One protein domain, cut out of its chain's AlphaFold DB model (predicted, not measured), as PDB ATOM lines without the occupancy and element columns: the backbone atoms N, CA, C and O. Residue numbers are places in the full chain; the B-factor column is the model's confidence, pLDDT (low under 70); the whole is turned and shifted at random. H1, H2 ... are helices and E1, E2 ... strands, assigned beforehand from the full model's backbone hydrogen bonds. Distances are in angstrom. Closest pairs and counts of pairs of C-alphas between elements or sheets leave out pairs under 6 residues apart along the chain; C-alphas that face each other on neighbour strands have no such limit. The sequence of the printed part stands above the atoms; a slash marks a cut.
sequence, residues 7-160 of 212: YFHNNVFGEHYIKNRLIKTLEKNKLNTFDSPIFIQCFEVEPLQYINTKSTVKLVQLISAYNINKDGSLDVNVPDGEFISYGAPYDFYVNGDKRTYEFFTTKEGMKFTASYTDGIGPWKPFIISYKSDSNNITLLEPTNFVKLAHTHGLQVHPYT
ATOM      1  N   TYR A   7     205.985 225.178 169.261       90.00
ATOM      2  CA  TYR A   7     205.316 225.866 170.374       90.00
ATOM      3  C   TYR A   7     203.784 225.787 170.281       90.00
ATOM      4  O   TYR A   7     203.117 225.441 171.258       90.00
ATOM      5  N   PHE A   8     203.207 226.016 169.093       90.88
ATOM      6  CA  PHE A   8     201.764 225.841 168.876       90.88
ATOM      7  C   PHE A   8     201.319 224.411 169.213       90.88
ATOM      8  O   PHE A   8     200.332 224.213 169.922       90.88
ATOM      9  N   HIS A   9     202.075 223.404 168.764       92.12
ATOM     10  CA  HIS A   9     201.758 222.006 169.055       92.12
ATOM     11  C   HIS A   9     201.836 221.684 170.551       92.12
ATOM     12  O   HIS A   9     201.027 220.886 171.019       92.12
ATOM     13  N   ASN A  10     202.755 222.300 171.300       91.00
ATOM     14  CA  ASN A  10     202.822 222.129 172.752       91.00
ATOM     15  C   ASN A  10     201.539 222.633 173.432       91.00
ATOM     16  O   ASN A  10     200.999 221.951 174.299       91.00
ATOM     17  N   ASN A  11     201.014 223.781 172.994       90.06
ATOM     18  CA  ASN A  11     199.798 224.368 173.566       90.06
ATOM     19  C   ASN A  11     198.538 223.547 173.267       90.06
ATOM     20  O   ASN A  11     197.617 223.519 174.077       90.06
ATOM     21  N   VAL A  12     198.485 222.883 172.108       94.19
ATOM     22  CA  VAL A  12     197.302 222.117 171.681       94.19
ATOM     23  C   VAL A  12     197.356 220.658 172.141       94.19
ATOM     24  O   VAL A  12     196.334 220.096 172.527       94.19
ATOM     25  N   PHE A  13     198.529 220.024 172.088       94.69
ATOM     26  CA  PHE A  13     198.679 218.575 172.271       94.69
ATOM     27  C   PHE A  13     199.502 218.179 173.503       94.69
ATOM     28  O   PHE A  13     199.662 216.986 173.770       94.69
ATOM     29  N   GLY A  14     200.006 219.156 174.254       93.31
ATOM     30  CA  GLY A  14     200.855 218.952 175.420       93.31
ATOM     31  C   GLY A  14     202.346 219.058 175.106       93.31
ATOM     32  O   GLY A  14     202.797 218.937 173.962       93.31
ATOM     33  N   GLU A  15     203.121 219.290 176.159       92.88
ATOM     34  CA  GLU A  15     204.550 219.562 176.070       92.88
ATOM     35  C   GLU A  15     205.316 218.444 175.346       92.88
ATOM     36  O   GLU A  15     205.103 217.246 175.558       92.88
ATOM     37  N   HIS A  16     206.217 218.843 174.450       93.50
ATOM     38  CA  HIS A  16     207.066 217.955 173.659       93.50
ATOM     39  C   HIS A  16     206.333 216.941 172.768       93.50
ATOM     40  O   HIS A  16     206.980 216.037 172.232       93.50
ATOM     41  N   TYR A  17     205.025 217.080 172.540       93.75
ATOM     42  CA  TYR A  17     204.233 216.087 171.813       93.75
ATOM     43  C   TYR A  17     204.798 215.759 170.422       93.75
ATOM     44  O   TYR A  17     205.094 214.596 170.120       93.75
ATOM     45  N   ILE A  18     205.003 216.782 169.584       95.06
ATOM     46  CA  ILE A  18     205.512 216.595 168.217       95.06
ATOM     47  C   ILE A  18     206.957 216.080 168.214       95.06
ATOM     48  O   ILE A  18     207.294 215.194 167.431       95.06
ATOM     49  N   LYS A  19     207.783 216.559 169.154       95.44
ATOM     50  CA  LYS A  19     209.198 216.185 169.309       95.44
ATOM     51  C   LYS A  19     209.336 214.709 169.686       95.44
ATOM     52  O   LYS A  19     210.061 213.962 169.038       95.44
ATOM     53  N   ASN A  20     208.553 214.251 170.662       96.62
ATOM     54  CA  ASN A  20     208.529 212.854 171.092       96.62
ATOM     55  C   ASN A  20     207.982 211.918 170.009       96.62
ATOM     56  O   ASN A  20     208.481 210.804 169.847       96.62
ATOM     57  N   ARG A  21     206.969 212.348 169.247       96.06
ATOM     58  CA  ARG A  21     206.466 211.574 168.103       96.06
ATOM     59  C   ARG A  21     207.498 211.453 166.989       96.06
ATOM     60  O   ARG A  21     207.648 210.365 166.435       96.06
ATOM     61  N   LEU A  22     208.211 212.534 166.688       97.00
ATOM     62  CA  LEU A  22     209.299 212.517 165.719       97.00
ATOM     63  C   LEU A  22     210.393 211.533 166.143       97.00
ATOM     64  O   LEU A  22     210.703 210.633 165.370       97.00
ATOM     65  N   ILE A  23     210.905 211.637 167.375       97.88
ATOM     66  CA  ILE A  23     211.958 210.742 167.888       97.88
ATOM     67  C   ILE A  23     211.522 209.275 167.790       97.88
ATOM     68  O   ILE A  23     212.210 208.472 167.166       97.88
ATOM     69  N   LYS A  24     210.319 208.938 168.277       98.06
ATOM     70  CA  LYS A  24     209.767 207.573 168.168       98.06
ATOM     71  C   LYS A  24     209.667 207.087 166.721       98.06
ATOM     72  O   LYS A  24     209.836 205.901 166.443       98.06
ATOM     73  N   THR A  25     209.370 207.991 165.789       97.88
ATOM     74  CA  THR A  25     209.290 207.670 164.360       97.88
ATOM     75  C   THR A  25     210.678 207.404 163.787       97.88
ATOM     76  O   THR A  25     210.845 206.433 163.051       97.88
ATOM     77  N   LEU A  26     211.687 208.200 164.148       97.81
ATOM     78  CA  LEU A  26     213.077 207.967 163.751       97.81
ATOM     79  C   LEU A  26     213.590 206.628 164.287       97.81
ATOM     80  O   LEU A  26     214.140 205.839 163.522       97.81
ATOM     81  N   GLU A  27     213.348 206.326 165.564       98.00
ATOM     82  CA  GLU A  27     213.741 205.060 166.199       98.00
ATOM     83  C   GLU A  27     213.106 203.859 165.499       98.00
ATOM     84  O   GLU A  27     213.806 202.932 165.091       98.00
ATOM     85  N   LYS A  28     211.785 203.908 165.276       98.31
ATOM     86  CA  LYS A  28     211.044 202.846 164.581       98.31
ATOM     87  C   LYS A  28     211.605 202.559 163.185       98.31
ATOM     88  O   LYS A  28     211.577 201.411 162.746       98.31
ATOM     89  N   ASN A  29     212.109 203.582 162.497       98.12
ATOM     90  CA  ASN A  29     212.656 203.470 161.145       98.12
ATOM     91  C   ASN A  29     214.183 203.299 161.107       98.12
ATOM     92  O   ASN A  29     214.747 203.265 160.018       98.12
ATOM     93  N   LYS A  30     214.856 203.164 162.261       97.88
ATOM     94  CA  LYS A  30     216.324 203.064 162.364       97.88
ATOM     95  C   LYS A  30     217.058 204.272 161.754       97.88
ATOM     96  O   LYS A  30     218.124 204.120 161.171       97.88
ATOM     97  N   LEU A  31     216.474 205.463 161.905       98.06
ATOM     98  CA  LEU A  31     216.997 206.747 161.418       98.06
ATOM     99  C   LEU A  31     217.421 207.693 162.562       98.06
ATOM    100  O   LEU A  31     217.542 208.897 162.354       98.06
ATOM    101  N   ASN A  32     217.579 207.175 163.787       97.75
ATOM    102  CA  ASN A  32     217.849 207.965 164.997       97.75
ATOM    103  C   ASN A  32     219.333 207.946 165.406       97.75
ATOM    104  O   ASN A  32     219.658 207.727 166.571       97.75
ATOM    105  N   THR A  33     220.234 208.107 164.439       97.94
ATOM    106  CA  THR A  33     221.684 208.170 164.674       97.94
ATOM    107  C   THR A  33     222.313 209.271 163.831       97.94
ATOM    108  O   THR A  33     221.756 209.659 162.803       97.94
ATOM    109  N   PHE A  34     223.499 209.729 164.223       97.69
ATOM    110  CA  PHE A  34     224.251 210.748 163.485       97.69
ATOM    111  C   PHE A  34     224.531 210.359 162.022       97.69
ATOM    112  O   PHE A  34     224.374 211.168 161.103       97.69
ATOM    113  N   ASP A  35     224.861 209.088 161.780       97.56
ATOM    114  CA  ASP A  35     225.165 208.569 160.439       97.56
ATOM    115  C   ASP A  35     223.919 208.358 159.568       97.56
ATOM    116  O   ASP A  35     224.027 208.099 158.368       97.56
ATOM    117  N   SER A  36     222.718 208.481 160.140       97.88
ATOM    118  CA  SER A  36     221.483 208.337 159.374       97.88
ATOM    119  C   SER A  36     221.398 209.414 158.274       97.88
ATOM    120  O   SER A  36     221.815 210.561 158.486       97.88
ATOM    121  N   PRO A  37     220.844 209.098 157.086       97.31
ATOM    122  CA  PRO A  37     220.750 210.028 155.956       97.31
ATOM    123  C   PRO A  37     219.577 211.007 156.129       97.31
ATOM    124  O   PRO A  37     218.730 211.168 155.253       97.31
ATOM    125  N   ILE A  38     219.478 211.628 157.301       97.56
ATOM    126  CA  ILE A  38     218.406 212.546 157.654       97.56
ATOM    127  C   ILE A  38     218.955 213.723 158.455       97.56
ATOM    128  O   ILE A  38     219.821 213.569 159.311       97.56
ATOM    129  N   PHE A  39     218.391 214.892 158.171       98.50
ATOM    130  CA  PHE A  39     218.503 216.090 158.989       98.50
ATOM    131  C   PHE A  39     217.125 216.453 159.537       98.50
ATOM    132  O   PHE A  39     216.115 216.328 158.826       98.50
ATOM    133  N   ILE A  40     217.079 216.923 160.778       98.62
ATOM    134  CA  ILE A  40     215.900 217.546 161.378       98.62
ATOM    135  C   ILE A  40     216.155 219.043 161.493       98.62
ATOM    136  O   ILE A  40     217.162 219.451 162.056       98.62
ATOM    137  N   GLN A  41     215.243 219.856 160.974       98.69
ATOM    138  CA  GLN A  41     215.397 221.308 160.965       98.69
ATOM    139  C   GLN A  41     214.207 222.021 161.606       98.69
ATOM    140  O   GLN A  41     213.081 221.510 161.580       98.69
ATOM    141  N   CYS A  42     214.451 223.192 162.189       98.56
ATOM    142  CA  CYS A  42     213.412 224.032 162.783       98.56
ATOM    143  C   CYS A  42     213.861 225.498 162.854       98.56
ATOM    144  O   CYS A  42     215.048 225.771 162.998       98.56
ATOM    145  N   PHE A  43     212.904 226.424 162.770       98.44
ATOM    146  CA  PHE A  43     213.128 227.851 163.036       98.44
ATOM    147  C   PHE A  43     213.166 228.171 164.539       98.44
ATOM    148  O   PHE A  43     213.878 229.075 164.961       98.44
ATOM    149  N   GLU A  44     212.420 227.418 165.350       98.00
ATOM    150  CA  GLU A  44     212.436 227.526 166.814       98.00
ATOM    151  C   GLU A  44     213.649 226.778 167.402       98.00
ATOM    152  O   GLU A  44     214.078 225.752 166.866       98.00
ATOM    153  N   VAL A  45     214.190 227.279 168.516       98.50
ATOM    154  CA  VAL A  45     215.471 226.841 169.104       98.50
ATOM    155  C   VAL A  45     215.298 225.706 170.114       98.50
ATOM    156  O   VAL A  45     215.945 224.659 170.002       98.50
ATOM    157  N   GLU A  46     214.410 225.878 171.094       97.62
ATOM    158  CA  GLU A  46     214.123 224.899 172.148       97.62
ATOM    159  C   GLU A  46     213.795 223.503 171.592       97.62
ATOM    160  O   GLU A  46     214.288 222.517 172.146       97.62
ATOM    161  N   PRO A  47     213.045 223.349 170.485       98.06
ATOM    162  CA  PRO A  47     212.761 222.037 169.926       98.06
ATOM    163  C   PRO A  47     214.004 221.249 169.533       98.06
ATOM    164  O   PRO A  47     214.066 220.043 169.784       98.06
ATOM    165  N   LEU A  48     214.981 221.924 168.926       98.69
ATOM    166  CA  LEU A  48     216.244 221.317 168.524       98.69
ATOM    167  C   LEU A  48     217.081 220.986 169.761       98.69
ATOM    168  O   LEU A  48     217.565 219.864 169.879       98.69
ATOM    169  N   GLN A  49     217.149 221.898 170.735       98.56
ATOM    170  CA  GLN A  49     217.815 221.643 172.014       98.56
ATOM    171  C   GLN A  49     217.226 220.425 172.734       98.56
ATOM    172  O   GLN A  49     217.971 219.558 173.186       98.56
ATOM    173  N   TYR A  50     215.897 220.308 172.789       98.38
ATOM    174  CA  TYR A  50     215.225 219.159 173.389       98.38
ATOM    175  C   TYR A  50     215.585 217.855 172.673       98.38
ATOM    176  O   TYR A  50     215.940 216.874 173.332       98.38
ATOM    177  N   ILE A  51     215.526 217.833 171.337       98.44
ATOM    178  CA  ILE A  51     215.861 216.638 170.550       98.44
ATOM    179  C   ILE A  51     217.326 216.248 170.753       98.44
ATOM    180  O   ILE A  51     217.595 215.064 170.947       98.44
ATOM    181  N   ASN A  52     218.241 217.218 170.821       98.50
ATOM    182  CA  ASN A  52     219.662 216.983 171.086       98.50
ATOM    183  C   ASN A  52     219.911 216.265 172.432       98.50
ATOM    184  O   ASN A  52     220.874 215.523 172.580       98.50
ATOM    185  N   THR A  53     219.016 216.405 173.422       98.31
ATOM    186  CA  THR A  53     219.122 215.647 174.690       98.31
ATOM    187  C   THR A  53     218.668 214.185 174.594       98.31
ATOM    188  O   THR A  53     218.866 213.416 175.536       98.31
ATOM    189  N   LYS A  54     218.000 213.797 173.500       98.12
ATOM    190  CA  LYS A  54     217.325 212.495 173.337       98.12
ATOM    191  C   LYS A  54     217.785 211.710 172.110       98.12
ATOM    192  O   LYS A  54     217.440 210.540 171.983       98.12
ATOM    193  N   SER A  55     218.500 212.346 171.192       97.81
ATOM    194  CA  SER A  55     218.857 211.807 169.886       97.81
ATOM    195  C   SER A  55     220.212 212.344 169.446       97.81
ATOM    196  O   SER A  55     220.578 213.459 169.798       97.81
ATOM    197  N   THR A  56     220.926 211.556 168.644       97.75
ATOM    198  CA  THR A  56     222.156 211.974 167.955       97.75
ATOM    199  C   THR A  56     221.926 212.265 166.471       97.75
ATOM    200  O   THR A  56     222.886 212.394 165.719       97.75
ATOM    201  N   VAL A  57     220.668 212.308 166.012       98.31
ATOM    202  CA  VAL A  57     220.334 212.658 164.625       98.31
ATOM    203  C   VAL A  57     220.824 214.067 164.300       98.31
ATOM    204  O   VAL A  57     220.762 214.941 165.158       98.31
ATOM    205  N   LYS A  58     221.244 214.301 163.054       98.69
ATOM    206  CA  LYS A  58     221.738 215.618 162.643       98.69
ATOM    207  C   LYS A  58     220.646 216.683 162.725       98.69
ATOM    208  O   LYS A  58     219.554 216.499 162.169       98.69
ATOM    209  N   LEU A  59     220.946 217.805 163.372       98.88
ATOM    210  CA  LEU A  59     220.029 218.925 163.593       98.88
ATOM    211  C   LEU A  59     220.481 220.182 162.843       98.88
ATOM    212  O   LEU A  59     221.674 220.448 162.731       98.88
ATOM    213  N   VAL A  60     219.521 220.969 162.349       98.88
ATOM    214  CA  VAL A  60     219.773 222.211 161.601       98.88
ATOM    215  C   VAL A  60     218.903 223.353 162.126       98.88
ATOM    216  O   VAL A  60     217.673 223.277 162.084       98.88
ATOM    217  N   GLN A  61     219.534 224.439 162.571       98.88
ATOM    218  CA  GLN A  61     218.834 225.677 162.921       98.88
ATOM    219  C   GLN A  61     218.473 226.449 161.648       98.88
ATOM    220  O   GLN A  61     219.359 226.801 160.875       98.88
ATOM    221  N   LEU A  62     217.195 226.756 161.430       98.88
ATOM    222  CA  LEU A  62     216.765 227.635 160.340       98.88
ATOM    223  C   LEU A  62     216.739 229.093 160.796       98.88
ATOM    224  O   LEU A  62     216.327 229.377 161.922       98.88
ATOM    225  N   ILE A  63     217.154 230.015 159.925       98.62
ATOM    226  CA  ILE A  63     217.103 231.460 160.196       98.62
ATOM    227  C   ILE A  63     216.550 232.234 158.996       98.62
ATOM    228  O   ILE A  63     216.830 231.889 157.848       98.62
ATOM    229  N   SER A  64     215.784 233.292 159.265       97.88
ATOM    230  CA  SER A  64     215.138 234.136 158.248       97.88
ATOM    231  C   SER A  64     215.401 235.622 158.501       97.88
ATOM    232  O   SER A  64     215.980 236.000 159.513       97.88
ATOM    233  N   ALA A  65     214.982 236.465 157.566       97.81
ATOM    234  CA  ALA A  65     214.770 237.890 157.788       97.81
ATOM    235  C   ALA A  65     213.386 238.274 157.234       97.81
ATOM    236  O   ALA A  65     212.797 237.501 156.471       97.81
ATOM    237  N   TYR A  66     212.867 239.436 157.628       97.62
ATOM    238  CA  TYR A  66     211.610 239.981 157.114       97.62
ATOM    239  C   TYR A  66     211.771 240.474 155.678       97.62
ATOM    240  O   TYR A  66     210.940 240.173 154.823       97.62
ATOM    241  N   ASN A  67     212.859 241.194 155.397       96.62
ATOM    242  CA  ASN A  67     213.100 241.754 154.073       96.62
ATOM    243  C   ASN A  67     214.594 241.976 153.780       96.62
ATOM    244  O   ASN A  67     215.447 241.852 154.658       96.62
ATOM    245  N   ILE A  68     214.903 242.328 152.530       97.00
ATOM    246  CA  ILE A  68     216.173 242.930 152.116       97.00
ATOM    247  C   ILE A  68     215.913 244.421 151.877       97.00
ATOM    248  O   ILE A  68     215.065 244.796 151.063       97.00
ATOM    249  N   ASN A  69     216.646 245.281 152.575       96.69
ATOM    250  CA  ASN A  69     216.628 246.721 152.350       96.69
ATOM    251  C   ASN A  69     217.248 247.070 150.992       96.69
ATOM    252  O   ASN A  69     218.006 246.300 150.409       96.69
ATOM    253  N   LYS A  70     216.986 248.280 150.486       95.81
ATOM    254  CA  LYS A  70     217.521 248.723 149.182       95.81
ATOM    255  C   LYS A  70     219.048 248.661 149.091       95.81
ATOM    256  O   LYS A  70     219.588 248.451 148.006       95.81
ATOM    257  N   ASP A  71     219.735 248.849 150.216       96.38
ATOM    258  CA  ASP A  71     221.193 248.775 150.317       96.38
ATOM    259  C   ASP A  71     221.738 247.337 150.450       96.38
ATOM    260  O   ASP A  71     222.957 247.151 150.483       96.38
ATOM    261  N   GLY A  72     220.852 246.340 150.470       97.06
ATOM    262  CA  GLY A  72     221.151 244.920 150.601       97.06
ATOM    263  C   GLY A  72     221.294 244.426 152.040       97.06
ATOM    264  O   GLY A  72     221.490 243.224 152.233       97.06
ATOM    265  N   SER A  73     221.179 245.299 153.048       97.38
ATOM    266  CA  SER A  73     221.108 244.864 154.448       97.38
ATOM    267  C   SER A  73     219.821 244.075 154.709       97.38
ATOM    268  O   SER A  73     218.796 244.315 154.072       97.38
ATOM    269  N   LEU A  74     219.876 243.103 155.618       97.88
ATOM    270  CA  LEU A  74     218.696 242.325 155.994       97.88
ATOM    271  C   LEU A  74     217.938 243.049 157.095       97.88
ATOM    272  O   LEU A  74     218.544 243.519 158.053       97.88
ATOM    273  N   ASP A  75     216.619 243.114 156.961       97.19
ATOM    274  CA  ASP A  75     215.744 243.659 157.987       97.19
ATOM    275  C   ASP A  75     215.105 242.517 158.771       97.19
ATOM    276  O   ASP A  75     214.390 241.685 158.209       97.19
ATOM    277  N   VAL A  76     215.375 242.463 160.071       96.44
ATOM    278  CA  VAL A  76     214.735 241.530 161.011       96.44
ATOM    279  C   VAL A  76     213.646 242.199 161.847       96.44
ATOM    280  O   VAL A  76     213.017 241.534 162.670       96.44
ATOM    281  N   ASN A  77     213.402 243.496 161.651       95.44
ATOM    282  CA  ASN A  77     212.305 244.191 162.305       95.44
ATOM    283  C   ASN A  77     211.009 243.825 161.587       95.44
ATOM    284  O   ASN A  77     210.782 244.185 160.436       95.44
ATOM    285  N   VAL A  78     210.160 243.077 162.281       94.94
ATOM    286  CA  VAL A  78     208.859 242.668 161.760       94.94
ATOM    287  C   VAL A  78     207.821 243.717 162.177       94.94
ATOM    288  O   VAL A  78     207.688 243.959 163.378       94.94
ATOM    289  N   PRO A  79     207.095 244.347 161.234       94.56
ATOM    290  CA  PRO A  79     206.033 245.296 161.554       94.56
ATOM    291  C   PRO A  79     204.896 244.677 162.374       94.56
ATOM    292  O   PRO A  79     204.619 243.480 162.289       94.56
ATOM    293  N   ASP A  80     204.177 245.514 163.119       91.38
ATOM    294  CA  ASP A  80     202.983 245.078 163.844       91.38
ATOM    295  C   ASP A  80     201.941 244.478 162.884       91.38
ATOM    296  O   ASP A  80     201.605 245.062 161.852       91.38
ATOM    297  N   GLY A  81     201.402 243.310 163.245       90.12
ATOM    298  CA  GLY A  81     200.431 242.567 162.434       90.12
ATOM    299  C   GLY A  81     201.045 241.549 161.467       90.12
ATOM    300  O   GLY A  81     200.304 240.748 160.899       90.12
ATOM    301  N   GLU A  82     202.370 241.529 161.325       94.56
ATOM    302  CA  GLU A  82     203.102 240.532 160.542       94.56
ATOM    303  C   GLU A  82     203.592 239.358 161.407       94.56
ATOM    304  O   GLU A  82     203.540 239.370 162.642       94.56
ATOM    305  N   PHE A  83     204.079 238.299 160.756       91.88
ATOM    306  CA  PHE A  83     204.569 237.112 161.455       91.88
ATOM    307  C   PHE A  83     205.975 237.334 162.024       91.88
ATOM    308  O   PHE A  83     206.963 237.311 161.287       91.88
ATOM    309  N   ILE A  84     206.088 237.457 163.353       94.50
ATOM    310  CA  ILE A  84     207.378 237.616 164.060       94.50
ATOM    311  C   ILE A  84     208.414 236.540 163.693       94.50
ATOM    312  O   ILE A  84     209.617 236.796 163.722       94.50
ATOM    313  N   SER A  85     207.953 235.359 163.264       94.44
ATOM    314  CA  SER A  85     208.784 234.253 162.778       94.44
ATOM    315  C   SER A  85     209.660 234.598 161.567       94.44
ATOM    316  O   SER A  85     210.535 233.803 161.231       94.44
ATOM    317  N   TYR A  86     209.452 235.745 160.911       94.31
ATOM    318  CA  TYR A  86     210.368 236.256 159.892       94.31
ATOM    319  C   TYR A  86     211.607 236.952 160.476       94.31
ATOM    320  O   TYR A  86     212.641 236.968 159.818       94.31
ATOM    321  N   GLY A  87     211.534 237.485 161.698       96.44
ATOM    322  CA  GLY A  87     212.615 238.244 162.339       96.44
ATOM    323  C   GLY A  87     213.274 237.551 163.533       96.44
ATOM    324  O   GLY A  87     214.437 237.826 163.828       96.44
ATOM    325  N   ALA A  88     212.579 236.631 164.206       97.69
ATOM    326  CA  ALA A  88     213.108 235.912 165.366       97.69
ATOM    327  C   ALA A  88     212.534 234.486 165.492       97.69
ATOM    328  O   ALA A  88     211.437 234.218 164.985       97.69
ATOM    329  N   PRO A  89     213.224 233.572 166.204       98.12
ATOM    330  CA  PRO A  89     212.623 232.321 166.655       98.12
ATOM    331  C   PRO A  89     211.355 232.598 167.473       98.12
ATOM    332  O   PRO A  89     211.351 233.430 168.385       98.12
ATOM    333  N   TYR A  90     210.258 231.915 167.152       96.88
ATOM    334  CA  TYR A  90     208.974 232.186 167.808       96.88
ATOM    335  C   TYR A  90     209.000 231.851 169.308       96.88
ATOM    336  O   TYR A  90     208.406 232.559 170.119       96.88
ATOM    337  N   ASP A  91     209.736 230.806 169.687       96.38
ATOM    338  CA  ASP A  91     209.957 230.402 171.073       96.38
ATOM    339  C   ASP A  91     210.803 231.414 171.865       96.38
ATOM    340  O   ASP A  91     210.604 231.560 173.068       96.38
ATOM    341  N   PHE A  92     211.694 232.168 171.220       97.56
ATOM    342  CA  PHE A  92     212.360 233.309 171.860       97.56
ATOM    343  C   PHE A  92     211.357 234.426 172.154       97.56
ATOM    344  O   PHE A  92     211.249 234.871 173.299       97.56
ATOM    345  N   TYR A  93     210.562 234.808 171.150       96.00
ATOM    346  CA  TYR A  93     209.575 235.881 171.269       96.00
ATOM    347  C   TYR A  93     208.578 235.647 172.415       96.00
ATOM    348  O   TYR A  93     208.423 236.502 173.288       96.00
ATOM    349  N   VAL A  94     207.935 234.474 172.464       95.25
ATOM    350  CA  VAL A  94     206.927 234.162 173.500       95.25
ATOM    351  C   VAL A  94     207.511 234.065 174.910       95.25
ATOM    352  O   VAL A  94     206.784 234.257 175.881       95.25
ATOM    353  N   ASN A  95     208.815 233.802 175.033       96.00
ATOM    354  CA  ASN A  95     209.526 233.759 176.310       96.00
ATOM    355  C   ASN A  95     210.175 235.107 176.685       96.00
ATOM    356  O   ASN A  95     210.887 235.188 177.685       96.00
ATOM    357  N   GLY A  96     209.935 236.172 175.910       97.00
ATOM    358  CA  GLY A  96     210.466 237.511 176.173       97.00
ATOM    359  C   GLY A  96     211.956 237.678 175.860       97.00
ATOM    360  O   GLY A  96     212.561 238.673 176.269       97.00
ATOM    361  N   ASP A  97     212.557 236.731 175.138       97.69
ATOM    362  CA  ASP A  97     213.913 236.860 174.620       97.69
ATOM    363  C   ASP A  97     213.916 237.800 173.407       97.69
ATOM    364  O   ASP A  97     213.113 237.672 172.484       97.69
ATOM    365  N   LYS A  98     214.820 238.780 173.431       96.44
ATOM    366  CA  LYS A  98     214.898 239.851 172.431       96.44
ATOM    367  C   LYS A  98     215.837 239.533 171.268       96.44
ATOM    368  O   LYS A  98     215.989 240.366 170.376       96.44
ATOM    369  N   ARG A  99     216.516 238.382 171.281       97.94
ATOM    370  CA  ARG A  99     217.422 237.978 170.200       97.94
ATOM    371  C   ARG A  99     216.633 237.712 168.916       97.94
ATOM    372  O   ARG A  99     215.703 236.911 168.899       97.94
ATOM    373  N   THR A 100     217.050 238.361 167.837       98.06
ATOM    374  CA  THR A 100     216.540 238.164 166.473       98.06
ATOM    375  C   THR A 100     217.397 237.147 165.720       98.06
ATOM    376  O   THR A 100     218.401 236.650 166.239       98.06
ATOM    377  N   TYR A 101     217.061 236.855 164.464       98.44
ATOM    378  CA  TYR A 101     217.908 236.013 163.619       98.44
ATOM    379  C   TYR A 101     219.299 236.607 163.337       98.44
ATOM    380  O   TYR A 101     220.226 235.850 163.052       98.44
ATOM    381  N   GLU A 102     219.502 237.919 163.505       97.50
ATOM    382  CA  GLU A 102     220.837 238.532 163.407       97.50
ATOM    383  C   GLU A 102     221.811 237.974 164.444       97.50
ATOM    384  O   GLU A 102     223.001 237.837 164.155       97.50
ATOM    385  N   PHE A 103     221.321 237.581 165.627       98.56
ATOM    386  CA  PHE A 103     222.149 236.963 166.662       98.56
ATOM    387  C   PHE A 103     222.945 235.777 166.104       98.56
ATOM    388  O   PHE A 103     224.148 235.678 166.346       98.56
ATOM    389  N   PHE A 104     222.307 234.945 165.276       98.50
ATOM    390  CA  PHE A 104     222.883 233.741 164.673       98.50
ATOM    391  C   PHE A 104     223.960 234.031 163.619       98.50
ATOM    392  O   PHE A 104     224.652 233.114 163.200       98.50
ATOM    393  N   THR A 105     224.149 235.290 163.216       97.94
ATOM    394  CA  THR A 105     225.233 235.717 162.312       97.94
ATOM    395  C   THR A 105     226.507 236.125 163.059       97.94
ATOM    396  O   THR A 105     227.566 236.298 162.457       97.94
ATOM    397  N   THR A 106     226.426 236.273 164.384       98.62
ATOM    398  CA  THR A 106     227.555 236.673 165.229       98.62
ATOM    399  C   THR A 106     228.393 235.470 165.656       98.62
ATOM    400  O   THR A 106     227.934 234.326 165.653       98.62
ATOM    401  N   LYS A 107     229.632 235.710 166.106       98.50
ATOM    402  CA  LYS A 107     230.478 234.648 166.684       98.50
ATOM    403  C   LYS A 107     229.811 233.980 167.894       98.50
ATOM    404  O   LYS A 107     229.918 232.770 168.063       98.50
ATOM    405  N   GLU A 108     229.136 234.765 168.729       98.69
ATOM    406  CA  GLU A 108     228.419 234.255 169.898       98.69
ATOM    407  C   GLU A 108     227.226 233.387 169.488       98.69
ATOM    408  O   GLU A 108     227.084 232.276 169.995       98.69
ATOM    409  N   GLY A 109     226.426 233.843 168.524       98.62
ATOM    410  CA  GLY A 109     225.290 233.080 168.014       98.62
ATOM    411  C   GLY A 109     225.691 231.797 167.302       98.62
ATOM    412  O   GLY A 109     225.051 230.772 167.509       98.62
ATOM    413  N   MET A 110     226.786 231.798 166.538       98.62
ATOM    414  CA  MET A 110     227.306 230.576 165.912       98.62
ATOM    415  C   MET A 110     227.801 229.572 166.957       98.62
ATOM    416  O   MET A 110     227.481 228.389 166.870       98.62
ATOM    417  N   LYS A 111     228.497 230.035 168.006       98.81
ATOM    418  CA  LYS A 111     228.883 229.179 169.137       98.81
ATOM    419  C   LYS A 111     227.667 228.628 169.888       98.81
ATOM    420  O   LYS A 111     227.674 227.464 170.273       98.81
ATOM    421  N   PHE A 112     226.645 229.455 170.103       98.81
ATOM    422  CA  PHE A 112     225.381 229.034 170.703       98.81
ATOM    423  C   PHE A 112     224.692 227.968 169.842       98.81
ATOM    424  O   PHE A 112     224.312 226.924 170.352       98.81
ATOM    425  N   THR A 113     224.607 228.186 168.532       98.81
ATOM    426  CA  THR A 113     223.984 227.258 167.571       98.81
ATOM    427  C   THR A 113     224.702 225.910 167.534       98.81
ATOM    428  O   THR A 113     224.068 224.857 167.601       98.81
ATOM    429  N   ALA A 114     226.037 225.933 167.530       98.75
ATOM    430  CA  ALA A 114     226.877 224.739 167.564       98.75
ATOM    431  C   ALA A 114     226.769 223.936 168.870       98.75
ATOM    432  O   ALA A 114     227.203 222.790 168.919       98.75
ATOM    433  N   SER A 115     226.184 224.488 169.942       98.75
ATOM    434  CA  SER A 115     225.991 223.718 171.176       98.75
ATOM    435  C   SER A 115     224.836 222.716 171.087       98.75
ATOM    436  O   SER A 115     224.664 221.918 172.008       98.75
ATOM    437  N   TYR A 116     224.001 222.796 170.047       98.75
ATOM    438  CA  TYR A 116     222.821 221.941 169.908       98.75
ATOM    439  C   TYR A 116     222.483 221.526 168.472       98.75
ATOM    440  O   TYR A 116     221.476 220.849 168.277       98.75
ATOM    441  N   THR A 117     223.277 221.923 167.475       98.69
ATOM    442  CA  THR A 117     223.059 221.558 166.070       98.69
ATOM    443  C   THR A 117     224.355 221.229 165.349       98.69
ATOM    444  O   THR A 117     225.437 221.607 165.792       98.69
ATOM    445  N   ASP A 118     224.204 220.577 164.200       98.81
ATOM    446  CA  ASP A 118     225.281 220.175 163.293       98.81
ATOM    447  C   ASP A 118     225.320 221.051 162.030       98.81
ATOM    448  O   ASP A 118     226.232 220.957 161.208       98.81
ATOM    449  N   GLY A 119     224.322 221.919 161.856       98.75
ATOM    450  CA  GLY A 119     224.263 222.856 160.748       98.75
ATOM    451  C   GLY A 119     223.304 224.020 160.965       98.75
ATOM    452  O   GLY A 119     222.491 224.050 161.890       98.75
ATOM    453  N   ILE A 120     223.392 224.985 160.059       98.88
ATOM    454  CA  ILE A 120     222.535 226.161 159.990       98.88
ATOM    455  C   ILE A 120     221.997 226.313 158.562       98.88
ATOM    456  O   ILE A 120     222.730 226.221 157.576       98.88
ATOM    457  N   GLY A 121     220.688 226.509 158.437       98.81
ATOM    458  CA  GLY A 121     219.995 226.680 157.166       98.81
ATOM    459  C   GLY A 121     219.459 228.100 157.042       98.81
ATOM    460  O   GLY A 121     218.337 228.359 157.480       98.81
ATOM    461  N   PRO A 122     220.241 229.048 156.505       98.75
ATOM    462  CA  PRO A 122     219.806 230.431 156.398       98.75
ATOM    463  C   PRO A 122     218.958 230.680 155.152       98.75
ATOM    464  O   PRO A 122     219.123 230.033 154.116       98.75
ATOM    465  N   TRP A 123     218.133 231.722 155.189       98.62
ATOM    466  CA  TRP A 123     217.718 232.363 153.947       98.62
ATOM    467  C   TRP A 123     218.965 232.848 153.182       98.62
ATOM    468  O   TRP A 123     219.852 233.488 153.746       98.62
ATOM    469  N   LYS A 124     219.063 232.542 151.887       98.12
ATOM    470  CA  LYS A 124     220.282 232.768 151.086       98.12
ATOM    471  C   LYS A 124     220.889 234.199 151.115       98.12
ATOM    472  O   LYS A 124     222.117 234.293 151.058       98.12
ATOM    473  N   PRO A 125     220.137 235.304 151.306       98.38
ATOM    474  CA  PRO A 125     220.709 236.648 151.449       98.38
ATOM    475  C   PRO A 125     221.630 236.849 152.657       98.38
ATOM    476  O   PRO A 125     222.440 237.769 152.635       98.38
ATOM    477  N   PHE A 126     221.569 235.996 153.688       98.62
ATOM    478  CA  PHE A 126     222.559 236.027 154.776       98.62
ATOM    479  C   PHE A 126     223.983 235.740 154.278       98.62
ATOM    480  O   PHE A 126     224.953 236.145 154.919       98.62
ATOM    481  N   ILE A 127     224.114 235.041 153.145       98.75
ATOM    482  CA  ILE A 127     225.398 234.694 152.534       98.75
ATOM    483  C   ILE A 127     225.722 235.674 151.406       98.75
ATOM    484  O   ILE A 127     226.780 236.288 151.433       98.75
ATOM    485  N   ILE A 128     224.821 235.841 150.433       98.62
ATOM    486  CA  ILE A 128     224.997 236.776 149.313       98.62
ATOM    487  C   ILE A 128     223.692 237.542 149.131       98.62
ATOM    488  O   ILE A 128     222.701 236.977 148.669       98.62
ATOM    489  N   SER A 129     223.687 238.822 149.485       98.25
ATOM    490  CA  SER A 129     222.543 239.714 149.281       98.25
ATOM    491  C   SER A 129     222.714 240.548 148.003       98.25
ATOM    492  O   SER A 129     223.691 240.400 147.266       98.25
ATOM    493  N   TYR A 130     221.757 241.425 147.720       97.44
ATOM    494  CA  TYR A 130     221.786 242.320 146.572       97.44
ATOM    495  C   TYR A 130     221.234 243.700 146.927       97.44
ATOM    496  O   TYR A 130     220.331 243.840 147.747       97.44
ATOM    497  N   LYS A 131     221.763 244.724 146.261       96.75
ATOM    498  CA  LYS A 131     221.205 246.077 146.225       96.75
ATOM    499  C   LYS A 131     220.156 246.184 145.132       96.75
ATOM    500  O   LYS A 131     220.291 245.547 144.087       96.75
ATOM    501  N   SER A 132     219.147 247.016 145.372       94.00
ATOM    502  CA  SER A 132     218.100 247.328 144.400       94.00
ATOM    503  C   SER A 132     217.888 248.838 144.305       94.00
ATOM    504  O   SER A 132     217.395 249.472 145.245       94.00
ATOM    505  N   ASP A 133     218.264 249.421 143.167       89.75
ATOM    506  CA  ASP A 133     218.162 250.847 142.868       89.75
ATOM    507  C   ASP A 133     217.468 251.082 141.522       89.75
ATOM    508  O   ASP A 133     217.982 250.745 140.464       89.75
ATOM    509  N   SER A 134     216.278 251.692 141.545       77.12
ATOM    510  CA  SER A 134     215.593 252.203 140.342       77.12
ATOM    511  C   SER A 134     215.594 251.242 139.132       77.12
ATOM    512  O   SER A 134     215.766 251.683 137.997       77.12
ATOM    513  N   ASN A 135     215.360 249.944 139.389       79.75
ATOM    514  CA  ASN A 135     215.339 248.797 138.455       79.75
ATOM    515  C   ASN A 135     216.673 248.086 138.175       79.75
ATOM    516  O   ASN A 135     216.671 247.104 137.430       79.75
ATOM    517  N   ASN A 136     217.781 248.509 138.772       89.75
ATOM    518  CA  ASN A 136     219.035 247.768 138.726       89.75
ATOM    519  C   ASN A 136     219.172 246.875 139.961       89.75
ATOM    520  O   ASN A 136     218.734 247.217 141.058       89.75
ATOM    521  N   ILE A 137     219.775 245.708 139.750       93.88
ATOM    522  CA  ILE A 137     220.153 244.779 140.810       93.88
ATOM    523  C   ILE A 137     221.666 244.639 140.764       93.88
ATOM    524  O   ILE A 137     222.228 244.324 139.715       93.88
ATOM    525  N   THR A 138     222.316 244.864 141.902       95.69
ATOM    526  CA  THR A 138     223.761 244.671 142.052       95.69
ATOM    527  C   THR A 138     224.012 243.693 143.184       95.69
ATOM    528  O   THR A 138     223.601 243.946 144.316       95.69
ATOM    529  N   LEU A 139     224.684 242.579 142.893       97.38
ATOM    530  CA  LEU A 139     225.073 241.619 143.923       97.38
ATOM    531  C   LEU A 139     226.091 242.229 144.880       97.38
ATOM    532  O   LEU A 139     226.968 242.991 144.475       97.38
ATOM    533  N   LEU A 140     225.952 241.891 146.156       98.00
ATOM    534  CA  LEU A 140     226.952 242.197 147.164       98.00
ATOM    535  C   LEU A 140     227.977 241.070 147.246       98.00
ATOM    536  O   LEU A 140     227.689 239.924 146.904       98.00
ATOM    537  N   GLU A 141     229.166 241.409 147.733       97.62
ATOM    538  CA  GLU A 141     230.175 240.408 148.062       97.62
ATOM    539  C   GLU A 141     229.638 239.413 149.104       97.62
ATOM    540  O   GLU A 141     228.871 239.815 149.992       97.62
ATOM    541  N   PRO A 142     230.048 238.133 149.040       98.06
ATOM    542  CA  PRO A 142     229.687 237.160 150.055       98.06
ATOM    543  C   PRO A 142     230.079 237.631 151.458       98.06
ATOM    544  O   PRO A 142     231.191 238.109 151.697       98.06
ATOM    545  N   THR A 143     229.169 237.464 152.411       98.38
ATOM    546  CA  THR A 143     229.452 237.712 153.823       98.38
ATOM    547  C   THR A 143     230.425 236.660 154.367       98.38
ATOM    548  O   THR A 143     230.703 235.627 153.755       98.38
ATOM    549  N   ASN A 144     230.921 236.869 155.586       97.94
ATOM    550  CA  ASN A 144     231.714 235.862 156.290       97.94
ATOM    551  C   ASN A 144     230.865 234.733 156.915       97.94
ATOM    552  O   ASN A 144     231.424 233.933 157.667       97.94
ATOM    553  N   PHE A 145     229.555 234.660 156.640       98.69
ATOM    554  CA  PHE A 145     228.620 233.750 157.308       98.69
ATOM    555  C   PHE A 145     229.047 232.282 157.199       98.69
ATOM    556  O   PHE A 145     229.183 231.611 158.220       98.69
ATOM    557  N   VAL A 146     229.322 231.803 155.979       98.81
ATOM    558  CA  VAL A 146     229.706 230.399 155.734       98.81
ATOM    559  C   VAL A 146     230.999 230.059 156.465       98.81
ATOM    560  O   VAL A 146     231.051 229.115 157.250       98.81
ATOM    561  N   LYS A 147     232.024 230.902 156.301       98.62
ATOM    562  CA  LYS A 147     233.308 230.739 156.991       98.62
ATOM    563  C   LYS A 147     233.127 230.686 158.508       98.62
ATOM    564  O   LYS A 147     233.741 229.853 159.170       98.62
ATOM    565  N   LEU A 148     232.313 231.577 159.071       98.62
ATOM    566  CA  LEU A 148     232.081 231.636 160.510       98.62
ATOM    567  C   LEU A 148     231.344 230.389 161.021       98.62
ATOM    568  O   LEU A 148     231.750 229.846 162.052       98.62
ATOM    569  N   ALA A 149     230.331 229.908 160.297       98.81
ATOM    570  CA  ALA A 149     229.637 228.658 160.603       98.81
ATOM    571  C   ALA A 149     230.611 227.465 160.593       98.81
ATOM    572  O   ALA A 149     230.711 226.739 161.584       98.81
ATOM    573  N   HIS A 150     231.437 227.343 159.547       98.88
ATOM    574  CA  HIS A 150     232.451 226.290 159.439       98.88
ATOM    575  C   HIS A 150     233.479 226.325 160.572       98.88
ATOM    576  O   HIS A 150     233.856 225.272 161.080       98.88
ATOM    577  N   THR A 151     233.900 227.509 161.047       98.56
ATOM    578  CA  THR A 151     234.812 227.593 162.211       98.56
ATOM    579  C   THR A 151     234.217 227.042 163.511       98.56
ATOM    580  O   THR A 151     234.967 226.765 164.445       98.56
ATOM    581  N   HIS A 152     232.894 226.865 163.569       98.69
ATOM    582  CA  HIS A 152     232.176 226.250 164.687       98.69
ATOM    583  C   HIS A 152     231.668 224.836 164.361       98.69
ATOM    584  O   HIS A 152     230.906 224.278 165.143       98.69
ATOM    585  N   GLY A 153     232.096 224.246 163.238       98.50
ATOM    586  CA  GLY A 153     231.713 222.891 162.837       98.50
ATOM    587  C   GLY A 153     230.287 222.759 162.296       98.50
ATOM    588  O   GLY A 153     229.788 221.643 162.214       98.50
ATOM    589  N   LEU A 154     229.635 223.868 161.933       98.88
ATOM    590  CA  LEU A 154     228.275 223.867 161.392       98.88
ATOM    591  C   LEU A 154     228.298 223.769 159.865       98.88
ATOM    592  O   LEU A 154     228.911 224.615 159.215       98.88
ATOM    593  N   GLN A 155     227.574 222.803 159.299       98.88
ATOM    594  CA  GLN A 155     227.261 222.789 157.865       98.88
ATOM    595  C   GLN A 155     226.305 223.931 157.499       98.88
ATOM    596  O   GLN A 155     225.481 224.340 158.319       98.88
ATOM    597  N   VAL A 156     226.362 224.421 156.262       98.94
ATOM    598  CA  VAL A 156     225.520 225.526 155.786       98.94
ATOM    599  C   VAL A 156     224.672 225.103 154.594       98.94
ATOM    600  O   VAL A 156     225.196 224.848 153.509       98.94
ATOM    601  N   HIS A 157     223.349 225.076 154.789       98.88
ATOM    602  CA  HIS A 157     222.365 224.658 153.781       98.88
ATOM    603  C   HIS A 157     221.334 225.769 153.496       98.88
ATOM    604  O   HIS A 157     220.232 225.733 154.052       98.88
ATOM    605  N   PRO A 158     221.652 226.788 152.673       98.81
ATOM    606  CA  PRO A 158     220.737 227.891 152.418       98.81
ATOM    607  C   PRO A 158     219.471 227.483 151.662       98.81
ATOM    608  O   PRO A 158     219.456 226.538 150.868       98.81
ATOM    609  N   TYR A 159     218.418 228.275 151.851       98.56
ATOM    610  CA  TYR A 159     217.143 228.149 151.148       98.56
ATOM    611  C   TYR A 159     216.667 229.512 150.592       98.56
ATOM    612  O   TYR A 159     217.100 230.568 151.048       98.56
ATOM    613  N   THR A 160     215.772 229.596 149.605       98.19
ATOM    614  CA  THR A 160     215.432 228.575 148.603       98.19
ATOM    615  C   THR A 160     215.870 229.086 147.232       98.19
ATOM    616  O   THR A 160     215.684 230.264 146.895       98.19
TER     617      THR A 160
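What this domain is: This is residues 7 to 160 of the 212 residues of the protein "GP-PDE domain-containing protein" of Tenacibaculum sp (UniProt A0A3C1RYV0). A small three-stranded parallel sheet, E1 E2 E3, lies in the middle of an elongated domain, with H3 packed on it along the strands and H5, H6 and H7 grazing it. H1 and H2 lie at one end of the long axis, and the hairpin of E4 and E5 makes the other end. The printed part has 154 residues, with seven named helices and five named strands in the order H1 H2 E1 H3 E2 H4 H5 H6 E3 E4 E5 H7; under half of the residues are in these elements, and one long loop, residues 64 to 89, has no named element. The class is mixed, helices and strands; the three-stranded sheet has the order E1 E2 E3, all parallel, and the two-stranded sheet E4 E5 is antiparallel. The whole is compact, with a radius of gyration of the C-alphas of 16.8 A, and spans 55 by 35 by 27 A.

Where its parts are: H1, residues 7 to 13, begins with C-alpha 7 at (205.316, 225.866, 170.374). H2, residues 17 to 28, is the longest helix, 16.6 A from first to last C-alpha. E1 is residues 39 to 42, 10.2 A long, and H3 is residues 46 to 52. E2, residues 58 to 63, is the longest strand at 16.7 A, with C-alpha 58 at (221.738, 215.618, 162.643). H4 is residues 90 to 94, H5 is residues 101 to 105, and H6 is residues 107 to 114, 10.6 A long. E3 is residues 119 to 122, E4 is residues 130 to 133, and E5 is residues 136 to 139. H7, residues 145 to 151, ends with C-alpha 151 at (234.812, 227.593, 162.211).

How they stand to each other: H1 and H2 touch only at the corner by their link, about perpendicular at 84 degrees, the closest C-alphas being those of Asn 10 and Tyr 17, 6.3 A apart. H2, with residues 19 to 23 alone, touches H3 at a shallow tilt of 23 degrees, the same way; the closest C-alphas, of Lys 19 and Ile 51, are 6.8 A apart. H3 is on the sheet at a height of 9.0 A, over E1, and runs along the strands, at 6 degrees to E1 on the local plane. E1, H3 and E2 form a strand-helix-strand unit, two parallel neighbour strands with a helix between, and its crossover is right-handed; E2, H4, H5, H6 and E3 form another. E1 and E2 are parallel, with N 60 and O 40 2.8 A apart. E2 and E3 are parallel, with N 121 and O 61 2.8 A apart. H4 is close to H1 but not clearly touching, the C-alphas of Tyr 7 and Asp 91 being closest at 6.5 A. H5 and H6 only just touch, and only at the corner by their link, with 3 pairs of C-alphas within 8 A; the closest are those of Phe 103 and Gly 109, 5.2 A apart. H6 and H7 only just touch, also with 3 pairs within 8 A, at a steep tilt of 66 degrees, the same way; their closest C-alphas, of Met 110 and Ala 149, are 6.1 A apart. E4 and E5 are a hairpin, with N 131 and O 138 2.8 A apart; E4 is apart from E3. Every O i to N i+4 pair is within hydrogen-bond range in H1, H2, H3, H4, H6 and H7; in H5 it is 0 of 1, beside 2 of 2 O i to N i+3 pairs.

The domain as a whole: The two C-alphas farthest apart are those of Lys 28 and Ser 134, 55.2 A. The printed part has no cut. The link from E2 to H4, 26 residues, is long; within it residues 67 to 68 pair with residues 74 to 75, antiparallel. Residues 155 to 156 pair with residues 119 to 120 of E3, parallel. The mean pLDDT of the printed part is 96.9, and no printed residue is under 70.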